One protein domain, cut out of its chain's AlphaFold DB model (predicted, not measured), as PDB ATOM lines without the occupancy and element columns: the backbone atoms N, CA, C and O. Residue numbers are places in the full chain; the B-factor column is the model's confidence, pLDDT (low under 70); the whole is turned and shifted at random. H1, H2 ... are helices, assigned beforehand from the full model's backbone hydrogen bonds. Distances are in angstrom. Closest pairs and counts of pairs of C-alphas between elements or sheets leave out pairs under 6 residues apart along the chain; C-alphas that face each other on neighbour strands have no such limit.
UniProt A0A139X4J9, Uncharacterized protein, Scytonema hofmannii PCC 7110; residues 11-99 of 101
ATOM      1  N   GLU A  11     -11.138  43.672  20.460       63.09
ATOM      2  CA  GLU A  11     -10.770  42.703  21.494       63.09
ATOM      3  C   GLU A  11     -11.953  42.312  22.398       63.09
ATOM      4  O   GLU A  11     -12.050  41.161  22.817       63.09
ATOM      5  N   ASP A  12     -12.899  43.224  22.647       64.25
ATOM      6  CA  ASP A  12     -14.121  42.913  23.407       64.25
ATOM      7  C   ASP A  12     -15.169  42.190  22.548       64.25
ATOM      8  O   ASP A  12     -15.839  41.290  23.042       64.25
ATOM      9  N   LEU A  13     -15.252  42.498  21.246       61.75
ATOM     10  CA  LEU A  13     -16.065  41.725  20.293       61.75
ATOM     11  C   LEU A  13     -15.520  40.305  20.084       61.75
ATOM     12  O   LEU A  13     -16.295  39.369  19.896       61.75
ATOM     13  N   ALA A  14     -14.195  40.133  20.122       65.94
ATOM     14  CA  ALA A  14     -13.570  38.823  19.974       65.94
ATOM     15  C   ALA A  14     -13.885  37.896  21.157       65.94
ATOM     16  O   ALA A  14     -14.095  36.705  20.946       65.94
ATOM     17  N   LYS A  15     -13.993  38.425  22.384       64.44
ATOM     18  CA  LYS A  15     -14.336  37.627  23.577       64.44
ATOM     19  C   LYS A  15     -15.745  37.031  23.511       64.44
ATOM     20  O   LYS A  15     -15.936  35.919  23.985       64.44
ATOM     21  N   ASP A  16     -16.690  37.711  22.858       62.31
ATOM     22  CA  ASP A  16     -18.046  37.186  22.628       62.31
ATOM     23  C   ASP A  16     -18.098  36.126  21.504       62.31
ATOM     24  O   ASP A  16     -19.038  35.332  21.443       62.31
ATOM     25  N   PHE A  17     -17.103  36.097  20.606       62.03
ATOM     26  CA  PHE A  17     -17.024  35.153  19.479       62.03
ATOM     27  C   PHE A  17     -16.133  33.931  19.739       62.03
ATOM     28  O   PHE A  17     -16.238  32.936  19.015       62.03
ATOM     29  N   VAL A  18     -15.272  33.971  20.759       59.31
ATOM     30  CA  VAL A  18     -14.509  32.802  21.211       59.31
ATOM     31  C   VAL A  18     -15.461  31.896  21.989       59.31
ATOM     32  O   VAL A  18     -15.580  31.948  23.208       59.31
ATOM     33  N   PHE A  19     -16.171  31.057  21.239       53.66
ATOM     34  CA  PHE A  19     -16.892  29.911  21.767       53.66
ATOM     35  C   PHE A  19     -15.865  28.977  22.415       53.66
ATOM     36  O   PHE A  19     -15.093  28.312  21.722       53.66
ATOM     37  N   GLU A  20     -15.815  28.992  23.744       45.81
ATOM     38  CA  GLU A  20     -14.963  28.130  24.551       45.81
ATOM     39  C   GLU A  20     -15.139  26.670  24.102       45.81
ATOM     40  O   GLU A  20     -16.201  26.058  24.225       45.81
ATOM     41  N   SER A  21     -14.088  26.125  23.492       55.28
ATOM     42  CA  SER A  21     -14.037  24.784  22.922       55.28
ATOM     43  C   SER A  21     -13.837  23.732  24.016       55.28
ATOM     44  O   SER A  21     -12.809  23.053  24.055       55.28
ATOM     45  N   SER A  22     -14.796  23.596  24.930       55.12
ATOM     46  CA  SER A  22     -14.718  22.614  26.017       55.12
ATOM     47  C   SER A  22     -16.069  21.983  26.346       55.12
ATOM     48  O   SER A  22     -16.514  21.974  27.487       55.12
ATOM     49  N   GLN A  23     -16.709  21.352  25.360       47.19
ATOM     50  CA  GLN A  23     -17.668  20.283  25.651       47.19
ATOM     51  C   GLN A  23     -17.612  19.200  24.574       47.19
ATOM     52  O   GLN A  23     -18.149  19.325  23.475       47.19
ATOM     53  N   SER A  24     -16.921  18.116  24.913       48.09
ATOM     54  CA  SER A  24     -17.023  16.829  24.238       48.09
ATOM     55  C   SER A  24     -18.464  16.303  24.346       48.09
ATOM     56  O   SER A  24     -19.017  16.260  25.448       48.09
ATOM     57  N   PRO A  25     -19.111  15.873  23.247       46.97
ATOM     58  CA  PRO A  25     -20.403  15.214  23.352       46.97
ATOM     59  C   PRO A  25     -20.188  13.773  23.830       46.97
ATOM     60  O   PRO A  25     -19.675  12.924  23.105       46.97
ATOM     61  N   THR A  26     -20.594  13.493  25.067       49.25
ATOM     62  CA  THR A  26     -20.850  12.124  25.531       49.25
ATOM     63  C   THR A  26     -22.159  11.633  24.898       49.25
ATOM     64  O   THR A  26     -23.169  12.340  24.971       49.25
ATOM     65  N   PRO A  27     -22.185  10.451  24.255       53.22
ATOM     66  CA  PRO A  27     -23.417   9.862  23.765       53.22
ATOM     67  C   PRO A  27     -24.075   9.123  24.930       53.22
ATOM     68  O   PRO A  27     -23.460   8.247  25.515       53.22
ATOM     69  N   ASP A  28     -25.284   9.534  25.303       50.28
ATOM     70  CA  ASP A  28     -26.374   8.668  25.776       50.28
ATOM     71  C   ASP A  28     -27.368   9.481  26.601       50.28
ATOM     72  O   ASP A  28     -27.136   9.805  27.765       50.28
ATOM     73  N   LYS A  29     -28.538   9.753  26.016       49.03
ATOM     74  CA  LYS A  29     -29.784   9.910  26.773       49.03
ATOM     75  C   LYS A  29     -30.978   9.655  25.854       49.03
ATOM     76  O   LYS A  29     -31.316  10.453  24.987       49.03
ATOM     77  N   LYS A  30     -31.592   8.491  26.079       47.38
ATOM     78  CA  LYS A  30     -32.866   8.008  25.524       47.38
ATOM     79  C   LYS A  30     -33.946   9.109  25.518       47.38
ATOM     80  O   LYS A  30     -34.022   9.870  26.485       47.38
ATOM     81  N   PRO A  31     -34.840   9.159  24.512       46.22
ATOM     82  CA  PRO A  31     -35.895  10.161  24.476       46.22
ATOM     83  C   PRO A  31     -36.962   9.838  25.532       46.22
ATOM     84  O   PRO A  31     -37.698   8.856  25.418       46.22
ATOM     85  N   LYS A  32     -37.063  10.679  26.568       43.06
ATOM     86  CA  LYS A  32     -38.261  10.754  27.415       43.06
ATOM     87  C   LYS A  32     -39.368  11.405  26.594       43.06
ATOM     88  O   LYS A  32     -39.325  12.593  26.293       43.06
ATOM     89  N   SER A  33     -40.338  10.590  26.215       47.97
ATOM     90  CA  SER A  33     -41.612  11.022  25.669       47.97
ATOM     91  C   SER A  33     -42.476  11.684  26.750       47.97
ATOM     92  O   SER A  33     -42.395  11.328  27.926       47.97
ATOM     93  N   LYS A  34     -43.367  12.569  26.280       52.31
ATOM     94  CA  LYS A  34     -44.528  13.187  26.951       52.31
ATOM     95  C   LYS A  34     -44.265  14.480  27.732       52.31
ATOM     96  O   LYS A  34     -44.000  14.454  28.927       52.31
ATOM     97  N   THR A  35     -44.562  15.598  27.071       39.53
ATOM     98  CA  THR A  35     -45.137  16.766  27.748       39.53
ATOM     99  C   THR A  35     -46.400  17.191  27.006       39.53
ATOM    100  O   THR A  35     -46.347  17.728  25.902       39.53
ATOM    101  N   THR A  36     -47.539  16.884  27.621       50.12
ATOM    102  CA  THR A  36     -48.858  17.467  27.362       50.12
ATOM    103  C   THR A  36     -48.772  18.983  27.519       50.12
ATOM    104  O   THR A  36     -48.295  19.456  28.547       50.12
ATOM    105  N   ILE A  37     -49.243  19.744  26.531       48.44
ATOM    106  CA  ILE A  37     -49.478  21.186  26.680       48.44
ATOM    107  C   ILE A  37     -50.976  21.416  26.491       48.44
ATOM    108  O   ILE A  37     -51.457  21.594  25.375       48.44
ATOM    109  N   GLU A  38     -51.723  21.385  27.593       52.47
ATOM    110  CA  GLU A  38     -53.023  22.049  27.660       52.47
ATOM    111  C   GLU A  38     -52.773  23.538  27.919       52.47
ATOM    112  O   GLU A  38     -52.389  23.927  29.018       52.47
ATOM    113  N   SER A  39     -53.005  24.380  26.913       46.12
ATOM    114  CA  SER A  39     -53.047  25.834  27.089       46.12
ATOM    115  C   SER A  39     -54.459  26.328  26.819       46.12
ATOM    116  O   SER A  39     -54.829  26.692  25.703       46.12
ATOM    117  N   LYS A  40     -55.264  26.334  27.881       57.03
ATOM    118  CA  LYS A  40     -56.525  27.066  27.957       57.03
ATOM    119  C   LYS A  40     -56.182  28.480  28.421       57.03
ATOM    120  O   LYS A  40     -55.810  28.646  29.570       57.03
ATOM    121  N   ASN A  41     -56.268  29.465  27.527       49.91
ATOM    122  CA  ASN A  41     -56.630  30.850  27.848       49.91
ATOM    123  C   ASN A  41     -56.980  31.593  26.553       49.91
ATOM    124  O   ASN A  41     -56.136  31.847  25.698       49.91
ATOM    125  N   LYS A  42     -58.275  31.890  26.401       57.62
ATOM    126  CA  LYS A  42     -58.836  32.683  25.307       57.62
ATOM    127  C   LYS A  42     -58.713  34.162  25.664       57.62
ATOM    128  O   LYS A  42     -59.493  34.666  26.463       57.62
ATOM    129  N   THR A  43     -57.791  34.859  25.017       53.38
ATOM    130  CA  THR A  43     -57.891  36.306  24.790       53.38
ATOM    131  C   THR A  43     -57.643  36.516  23.305       53.38
ATOM    132  O   THR A  43     -56.554  36.204  22.822       53.38
ATOM    133  N   GLY A  44     -58.675  36.941  22.569       59.91
ATOM    134  CA  GLY A  44     -58.642  37.116  21.116       59.91
ATOM    135  C   GLY A  44     -57.608  38.161  20.713       59.91
ATOM    136  O   GLY A  44     -57.886  39.356  20.704       59.91
ATOM    137  N   SER A  45     -56.396  37.696  20.426       66.81
ATOM    138  CA  SER A  45     -55.291  38.503  19.924       66.81
ATOM    139  C   SER A  45     -55.406  38.617  18.403       66.81
ATOM    140  O   SER A  45     -55.706  37.625  17.737       66.81
ATOM    141  N   MET A  46     -55.092  39.789  17.827       63.66
ATOM    142  CA  MET A  46     -54.946  40.016  16.371       63.66
ATOM    143  C   MET A  46     -54.113  38.933  15.653       63.66
ATOM    144  O   MET A  46     -54.251  38.749  14.446       63.66
ATOM    145  N   SER A  47     -53.297  38.183  16.399       63.19
ATOM    146  CA  SER A  47     -52.596  36.963  15.986       63.19
ATOM    147  C   SER A  47     -53.497  35.890  15.357       63.19
ATOM    148  O   SER A  47     -53.001  35.050  14.612       63.19
ATOM    149  N   GLU A  48     -54.808  35.894  15.619       61.66
ATOM    150  CA  GLU A  48     -55.757  34.955  15.008       61.66
ATOM    151  C   GLU A  48     -55.985  35.184  13.517       61.66
ATOM    152  O   GLU A  48     -56.204  34.221  12.786       61.66
ATOM    153  N   LYS A  49     -55.852  36.427  13.043       65.62
ATOM    154  CA  LYS A  49     -56.044  36.772  11.626       65.62
ATOM    155  C   LYS A  49     -54.872  36.347  10.737       65.62
ATOM    156  O   LYS A  49     -55.019  36.294   9.524       65.62
ATOM    157  N   PHE A  50     -53.732  36.019  11.345       67.31
ATOM    158  CA  PHE A  50     -52.526  35.541  10.668       67.31
ATOM    159  C   PHE A  50     -52.225  34.070  10.975       67.31
ATOM    160  O   PHE A  50     -51.106  33.612  10.736       67.31
ATOM    161  N   LYS A  51     -53.198  33.311  11.508       65.69
ATOM    162  CA  LYS A  51     -53.075  31.856  11.627       65.69
ATOM    163  C   LYS A  51     -53.035  31.266  10.217       65.69
ATOM    164  O   LYS A  51     -54.063  31.001   9.604       65.69
ATOM    165  N   VAL A  52     -51.819  31.112   9.696       66.00
ATOM    166  CA  VAL A  52     -51.531  30.328   8.497       66.00
ATOM    167  C   VAL A  52     -52.145  28.948   8.712       66.00
ATOM    168  O   VAL A  52     -51.994  28.379   9.798       66.00
ATOM    169  N   ALA A  53     -52.863  28.448   7.703       67.31
ATOM    170  CA  ALA A  53     -53.459  27.118   7.725       67.31
ATOM    171  C   ALA A  53     -52.438  26.090   8.248       67.31
ATOM    172  O   ALA A  53     -51.241  26.228   7.955       67.31
ATOM    173  N   PRO A  54     -52.873  25.103   9.053       64.19
ATOM    174  CA  PRO A  54     -51.967  24.112   9.612       64.19
ATOM    175  C   PRO A  54     -51.229  23.443   8.455       64.19
ATOM    176  O   PRO A  54     -51.835  22.755   7.640       64.19
ATOM    177  N   LYS A  55     -49.921  23.710   8.348       72.88
ATOM    178  CA  LYS A  55     -49.071  23.062   7.352       72.88
ATOM    179  C   LYS A  55     -49.173  21.569   7.603       72.88
ATOM    180  O   LYS A  55     -48.888  21.127   8.719       72.88
ATOM    181  N   GLU A  56     -49.597  20.829   6.588       75.62
ATOM    182  CA  GLU A  56     -49.649  19.379   6.662       75.62
ATOM    183  C   GLU A  56     -48.294  18.839   7.137       75.62
ATOM    184  O   GLU A  56     -47.236  19.403   6.804       75.62
ATOM    185  N   PRO A  57     -48.298  17.791   7.977       77.25
ATOM    186  CA  PRO A  57     -47.065  17.232   8.495       77.25
ATOM    187  C   PRO A  57     -46.174  16.822   7.323       77.25
ATOM    188  O   PRO A  57     -46.571  16.053   6.453       77.25
ATOM    189  N   THR A  58     -44.948  17.347   7.289       83.38
ATOM    190  CA  THR A  58     -43.993  16.996   6.236       83.38
ATOM    191  C   THR A  58     -43.570  15.539   6.403       83.38
ATOM    192  O   THR A  58     -42.721  15.232   7.244       83.38
ATOM    193  N   VAL A  59     -44.145  14.648   5.594       87.69
ATOM    194  CA  VAL A  59     -43.723  13.246   5.512       87.69
ATOM    195  C   VAL A  59     -42.346  13.194   4.852       87.69
ATOM    196  O   VAL A  59     -42.120  13.777   3.790       87.69
ATOM    197  N   ARG A  60     -41.394  12.533   5.513       90.88
ATOM    198  CA  ARG A  60     -40.031  12.358   5.005       90.88
ATOM    199  C   ARG A  60     -39.905  10.952   4.440       90.88
ATOM    200  O   ARG A  60     -40.050   9.989   5.182       90.88
ATOM    201  N   LEU A  61     -39.611  10.863   3.146       90.50
ATOM    202  CA  LEU A  61     -39.331   9.613   2.453       90.50
ATOM    203  C   LEU A  61     -37.840   9.556   2.112       90.50
ATOM    204  O   LEU A  61     -37.303  10.485   1.506       90.50
ATOM    205  N   THR A  62     -37.178   8.473   2.503       93.44
ATOM    206  CA  THR A  62     -35.826   8.141   2.049       93.44
ATOM    207  C   THR A  62     -35.936   7.147   0.907       93.44
ATOM    208  O   THR A  62     -36.567   6.105   1.066       93.44
ATOM    209  N   VAL A  63     -35.344   7.479  -0.236       92.25
ATOM    210  CA  VAL A  63     -35.325   6.618  -1.420       92.25
ATOM    211  C   VAL A  63     -33.878   6.341  -1.776       92.25
ATOM    212  O   VAL A  63     -33.101   7.280  -1.974       92.25
ATOM    213  N   ASP A  64     -33.535   5.064  -1.873       95.25
ATOM    214  CA  ASP A  64     -32.224   4.646  -2.338       95.25
ATOM    215  C   ASP A  64     -32.181   4.705  -3.862       95.25
ATOM    216  O   ASP A  64     -33.046   4.179  -4.564       95.25
ATOM    217  N   LEU A  65     -31.163   5.383  -4.380       94.06
ATOM    218  CA  LEU A  65     -30.931   5.545  -5.808       94.06
ATOM    219  C   LEU A  65     -29.579   4.948  -6.161       94.06
ATOM    220  O   LEU A  65     -28.621   5.046  -5.394       94.06
ATOM    221  N   THR A  66     -29.473   4.401  -7.369       97.94
ATOM    222  CA  THR A  66     -28.163   4.013  -7.901       97.94
ATOM    223  C   THR A  66     -27.268   5.248  -8.052       97.94
ATOM    224  O   THR A  66     -27.753   6.365  -8.269       97.94
ATOM    225  N   GLU A  67     -25.945   5.065  -7.993       96.88
ATOM    226  CA  GLU A  67     -24.984   6.171  -8.111       96.88
ATOM    227  C   GLU A  67     -25.218   7.004  -9.382       96.88
ATOM    228  O   GLU A  67     -25.187   8.238  -9.358       96.88
ATOM    229  N   THR A  68     -25.549   6.337 -10.492       97.56
ATOM    230  CA  THR A  68     -25.817   6.996 -11.775       97.56
ATOM    231  C   THR A  68     -27.056   7.896 -11.725       97.56
ATOM    232  O   THR A  68     -27.008   9.027 -12.217       97.56
ATOM    233  N   GLN A  69     -28.147   7.450 -11.094       95.75
ATOM    234  CA  GLN A  69     -29.375   8.233 -10.919       95.75
ATOM    235  C   GLN A  69     -29.149   9.411  -9.968       95.75
ATOM    236  O   GLN A  69     -29.508  10.546 -10.294       95.75
ATOM    237  N   HIS A  70     -28.484   9.172  -8.835       96.12
ATOM    238  CA  HIS A  70     -28.152  10.225  -7.878       96.12
ATOM    239  C   HIS A  70     -27.248  11.304  -8.502       96.12
ATOM    240  O   HIS A  70     -27.459  12.507  -8.287       96.12
ATOM    241  N   ARG A  71     -26.268  10.901  -9.322       97.25
ATOM    242  CA  ARG A  71     -25.395  11.824 -10.057       97.25
ATOM    243  C   ARG A  71     -26.185  12.662 -11.061       97.25
ATOM    244  O   ARG A  71     -26.029  13.882 -11.068       97.25
ATOM    245  N   LYS A  72     -27.070  12.046 -11.854       96.00
ATOM    246  CA  LYS A  72     -27.948  12.765 -12.801       96.00
ATOM    247  C   LYS A  72     -28.822  13.800 -12.089       96.00
ATOM    248  O   LYS A  72     -28.834  14.959 -12.497       96.00
ATOM    249  N   LEU A  73     -29.475  13.413 -10.991       95.50
ATOM    250  CA  LEU A  73     -30.273  14.323 -10.162       95.50
ATOM    251  C   LEU A  73     -29.438  15.464  -9.575       95.50
ATOM    252  O   LEU A  73     -29.894  16.602  -9.535       95.50
ATOM    253  N   SER A  74     -28.205  15.184  -9.145       96.00
ATOM    254  CA  SER A  74     -27.305  16.219  -8.618       96.00
ATOM    255  C   SER A  74     -26.916  17.239  -9.683       96.00
ATOM    256  O   SER A  74     -26.943  18.437  -9.415       96.00
ATOM    257  N   ILE A  75     -26.605  16.778 -10.896       96.88
ATOM    258  CA  ILE A  75     -26.278  17.656 -12.024       96.88
ATOM    259  C   ILE A  75     -27.504  18.494 -12.417       96.88
ATOM    260  O   ILE A  75     -27.377  19.702 -12.596       96.88
ATOM    261  N   LEU A  76     -28.694  17.892 -12.505       95.31
ATOM    262  CA  LEU A  76     -29.942  18.608 -12.803       95.31
ATOM    263  C   LEU A  76     -30.261  19.689 -11.763       95.31
ATOM    264  O   LEU A  76     -30.594  20.815 -12.130       95.31
ATOM    265  N   ALA A  77     -30.106  19.366 -10.478       96.12
ATOM    266  CA  ALA A  77     -30.286  20.321  -9.390       96.12
ATOM    267  C   ALA A  77     -29.331  21.515  -9.510       96.12
ATOM    268  O   ALA A  77     -29.768  22.661  -9.418       96.12
ATOM    269  N   ALA A  78     -28.052  21.253  -9.797       96.62
ATOM    270  CA  ALA A  78     -27.053  22.301  -9.991       96.62
ATOM    271  C   ALA A  78     -27.352  23.179 -11.218       96.62
ATOM    272  O   ALA A  78     -27.233  24.398 -11.135       96.62
ATOM    273  N   LYS A  79     -27.781  22.584 -12.340       96.12
ATOM    274  CA  LYS A  79     -28.090  23.319 -13.580       96.12
ATOM    275  C   LYS A  79     -29.312  24.227 -13.443       96.12
ATOM    276  O   LYS A  79     -29.302  25.332 -13.971       96.12
ATOM    277  N   ASN A  80     -30.344  23.768 -12.737       94.00
ATOM    278  CA  ASN A  80     -31.602  24.506 -12.607       94.00
ATOM    279  C   ASN A  80     -31.641  25.419 -11.368       94.00
ATOM    280  O   ASN A  80     -32.607  26.158 -11.198       94.00
ATOM    281  N   GLY A  81     -30.644  25.338 -10.477       94.44
ATOM    282  CA  GLY A  81     -30.619  26.085  -9.214       94.44
ATOM    283  C   GLY A  81     -31.731  25.689  -8.232       94.44
ATOM    284  O   GLY A  81     -32.051  26.454  -7.327       94.44
ATOM    285  N   ARG A  82     -32.343  24.510  -8.413       94.31
ATOM    286  CA  ARG A  82     -33.453  24.006  -7.585       94.31
ATOM    287  C   ARG A  82     -32.976  22.930  -6.620       94.31
ATOM    288  O   ARG A  82     -31.999  22.223  -6.879       94.31
ATOM    289  N   LYS A  83     -33.690  22.756  -5.505       94.94
ATOM    290  CA  LYS A  83     -33.376  21.688  -4.542       94.94
ATOM    291  C   LYS A  83     -33.733  20.325  -5.136       94.94
ATOM    292  O   LYS A  83     -34.752  20.187  -5.809       94.94
ATOM    293  N   LYS A  84     -32.960  19.282  -4.804       93.81
ATOM    294  CA  LYS A  84     -33.254  17.896  -5.228       93.81
ATOM    295  C   LYS A  84     -34.687  17.479  -4.879       93.81
ATOM    296  O   LYS A  84     -35.378  16.924  -5.718       93.81
ATOM    297  N   ALA A  85     -35.143  17.805  -3.669       92.88
ATOM    298  CA  ALA A  85     -36.493  17.480  -3.212       92.88
ATOM    299  C   ALA A  85     -37.599  18.174  -4.028       92.88
ATOM    300  O   ALA A  85     -38.656  17.592  -4.222       92.88
ATOM    301  N   GLU A  86     -37.370  19.394  -4.521       93.12
ATOM    302  CA  GLU A  86     -38.345  20.104  -5.364       93.12
ATOM    303  C   GLU A  86     -38.443  19.465  -6.748       93.12
ATOM    304  O   GLU A  86     -39.538  19.292  -7.266       93.12
ATOM    305  N   ILE A  87     -37.305  19.060  -7.318       94.38
ATOM    306  CA  ILE A  87     -37.266  18.335  -8.595       94.38
ATOM    307  C   ILE A  87     -38.004  17.004  -8.484       94.38
ATOM    308  O   ILE A  87     -38.806  16.679  -9.350       94.38
ATOM    309  N   VAL A  88     -37.765  16.260  -7.403       94.06
ATOM    310  CA  VAL A  88     -38.444  14.983  -7.157       94.06
ATOM    311  C   VAL A  88     -39.951  15.174  -6.978       94.06
ATOM    312  O   VAL A  88     -40.704  14.372  -7.505       94.06
ATOM    313  N   ARG A  89     -40.404  16.238  -6.300       93.19
ATOM    314  CA  ARG A  89     -41.843  16.534  -6.171       93.19
ATOM    315  C   ARG A  89     -42.506  16.753  -7.523       93.19
ATOM    316  O   ARG A  89     -43.468  16.068  -7.811       93.19
ATOM    317  N   MET A  90     -41.932  17.607  -8.373       92.94
ATOM    318  CA  MET A  90     -42.495  17.860  -9.706       92.94
ATOM    319  C   MET A  90     -42.587  16.583 -10.550       92.94
ATOM    320  O   MET A  90     -43.589  16.367 -11.214       92.94
ATOM    321  N   LEU A  91     -41.556  15.730 -10.500       92.31
ATOM    322  CA  LEU A  91     -41.560  14.453 -11.222       92.31
ATOM    323  C   LEU A  91     -42.616  13.481 -10.687       92.31
ATOM    324  O   LEU A  91     -43.197  12.731 -11.460       92.31
ATOM    325  N   LEU A  92     -42.837  13.465  -9.370       92.94
ATOM    326  CA  LEU A  92     -43.887  12.649  -8.768       92.94
ATOM    327  C   LEU A  92     -45.276  13.191  -9.104       92.94
ATOM    328  O   LEU A  92     -46.149  12.390  -9.396       92.94
ATOM    329  N   ASP A  93     -45.472  14.510  -9.108       93.25
ATOM    330  CA  ASP A  93     -46.755  15.128  -9.463       93.25
ATOM    331  C   ASP A  93     -47.149  14.793 -10.914       93.25
ATOM    332  O   ASP A  93     -48.295  14.440 -11.171       93.25
ATOM    333  N   GLU A  94     -46.192  14.845 -11.850       92.81
ATOM    334  CA  GLU A  94     -46.396  14.454 -13.255       92.81
ATOM    335  C   GLU A  94     -46.697  12.953 -13.386       92.81
ATOM    336  O   GLU A  94     -47.684  12.574 -14.005       92.81
ATOM    337  N   ALA A  95     -45.908  12.093 -12.735       92.38
ATOM    338  CA  ALA A  95     -46.107  10.645 -12.806       92.38
ATOM    339  C   ALA A  95     -47.396  10.165 -12.115       92.38
ATOM    340  O   ALA A  95     -47.936   9.135 -12.499       92.38
ATOM    341  N   LEU A  96     -47.864  10.864 -11.075       92.31
ATOM    342  CA  LEU A  96     -49.128  10.551 -10.404       92.31
ATOM    343  C   LEU A  96     -50.331  10.991 -11.241       92.31
ATOM    344  O   LEU A  96     -51.318  10.265 -11.278       92.31
ATOM    345  N   ALA A  97     -50.228  12.120 -11.950       92.19
ATOM    346  CA  ALA A  97     -51.284  12.569 -12.855       92.19
ATOM    347  C   ALA A  97     -51.588  11.537 -13.955       92.19
ATOM    348  O   ALA A  97     -52.747  11.370 -14.310       92.19
ATOM    349  N   ASP A  98     -50.574  10.811 -14.434       87.69
ATOM    350  CA  ASP A  98     -50.727   9.767 -15.458       87.69
ATOM    351  C   ASP A  98     -51.393   8.467 -14.947       87.69
ATOM    352  O   ASP A  98     -51.741   7.605 -15.753       87.69
ATOM    353  N   ILE A  99     -51.511   8.268 -13.627       85.38
ATOM    354  CA  ILE A  99     -51.997   7.012 -13.011       85.38
ATOM    355  C   ILE A  99     -53.452   7.126 -12.531       85.38
ATOM    356  O   ILE A  99     -54.119   6.105 -12.376       85.38
TER     357      ILE A  99
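What this domain is: This is residues 11 to 99 of the 101 residues of an uncharacterized protein of Scytonema hofmannii PCC 7110 (UniProt A0A139X4J9). Two helices of equal residue count, H3 and H4, stand about perpendicular near the end of the printed part, with residues 84 to 87 of H4 meeting residues 73 to 77 of H3, and a long, open chain sweeps away from them in a wide arc that holds the short helices H1 and H2. Residues 11 to 64 stand free along this arc, so look for no packed core there. The printed part has 89 residues, with four named helices in the order H1, H2, H3, H4 and no named strand; its class is all helix, though under half of the residues, 40 of 89, are in named elements. The whole is extended, with a radius of gyration of the C-alphas of 23.2 A and spans of 52 by 47 by 35 A.

How they stand to each other: Start at H1, residues 11 to 17, which touches no helix. Go on along a long link of 28 residues to H2, residues 46 to 50, which also touches no helix; H1 and H2 are apart. A second long link, of 16 residues, leads to H3, residues 67 to 80, and H2 and H3 are apart. Past a tight link of 3 residues you reach H4, residues 84 to 97. Here H3 and H4 touch, H3 with residues 73 to 77 alone and H4 with residues 84 to 87 alone. Their closest C-alphas are those of Ala 77 and Lys 84, 5.7 A apart. Their lines are about perpendicular, at 80 degrees. Residues 89 to 99, of which 89 to 97 belong to H4, stand free. In H3 and H4 every O i to N i+4 pair is within hydrogen-bond range; in H1 it is 2 of 3, and in H2 0 of 1, beside 2 of 2 O i to N i+3 pairs.

Where its parts are: Find C-alpha 11 at (-10.770, 42.703, 21.494), where H1 begins; it ends at Phe 17. H2 runs from Met 46 to Phe 50. Find C-alpha 67 at (-24.984, 6.171, -8.111); from there H3 runs 20.0 A to Asn 80. H4 runs 20.3 A from Lys 84 to C-alpha 97 at (-51.284, 12.569, -12.855).

The domain as a whole: The two C-alphas farthest apart are those of Glu 11 and Ile 99, the first and last printed, at 64.5 A. The printed part has no cut. Look at the B-factor column: the mean pLDDT of the printed part is 74.3, and residues 11 to 54 are under 70, while H3 has a mean of 96 and H4 of 93.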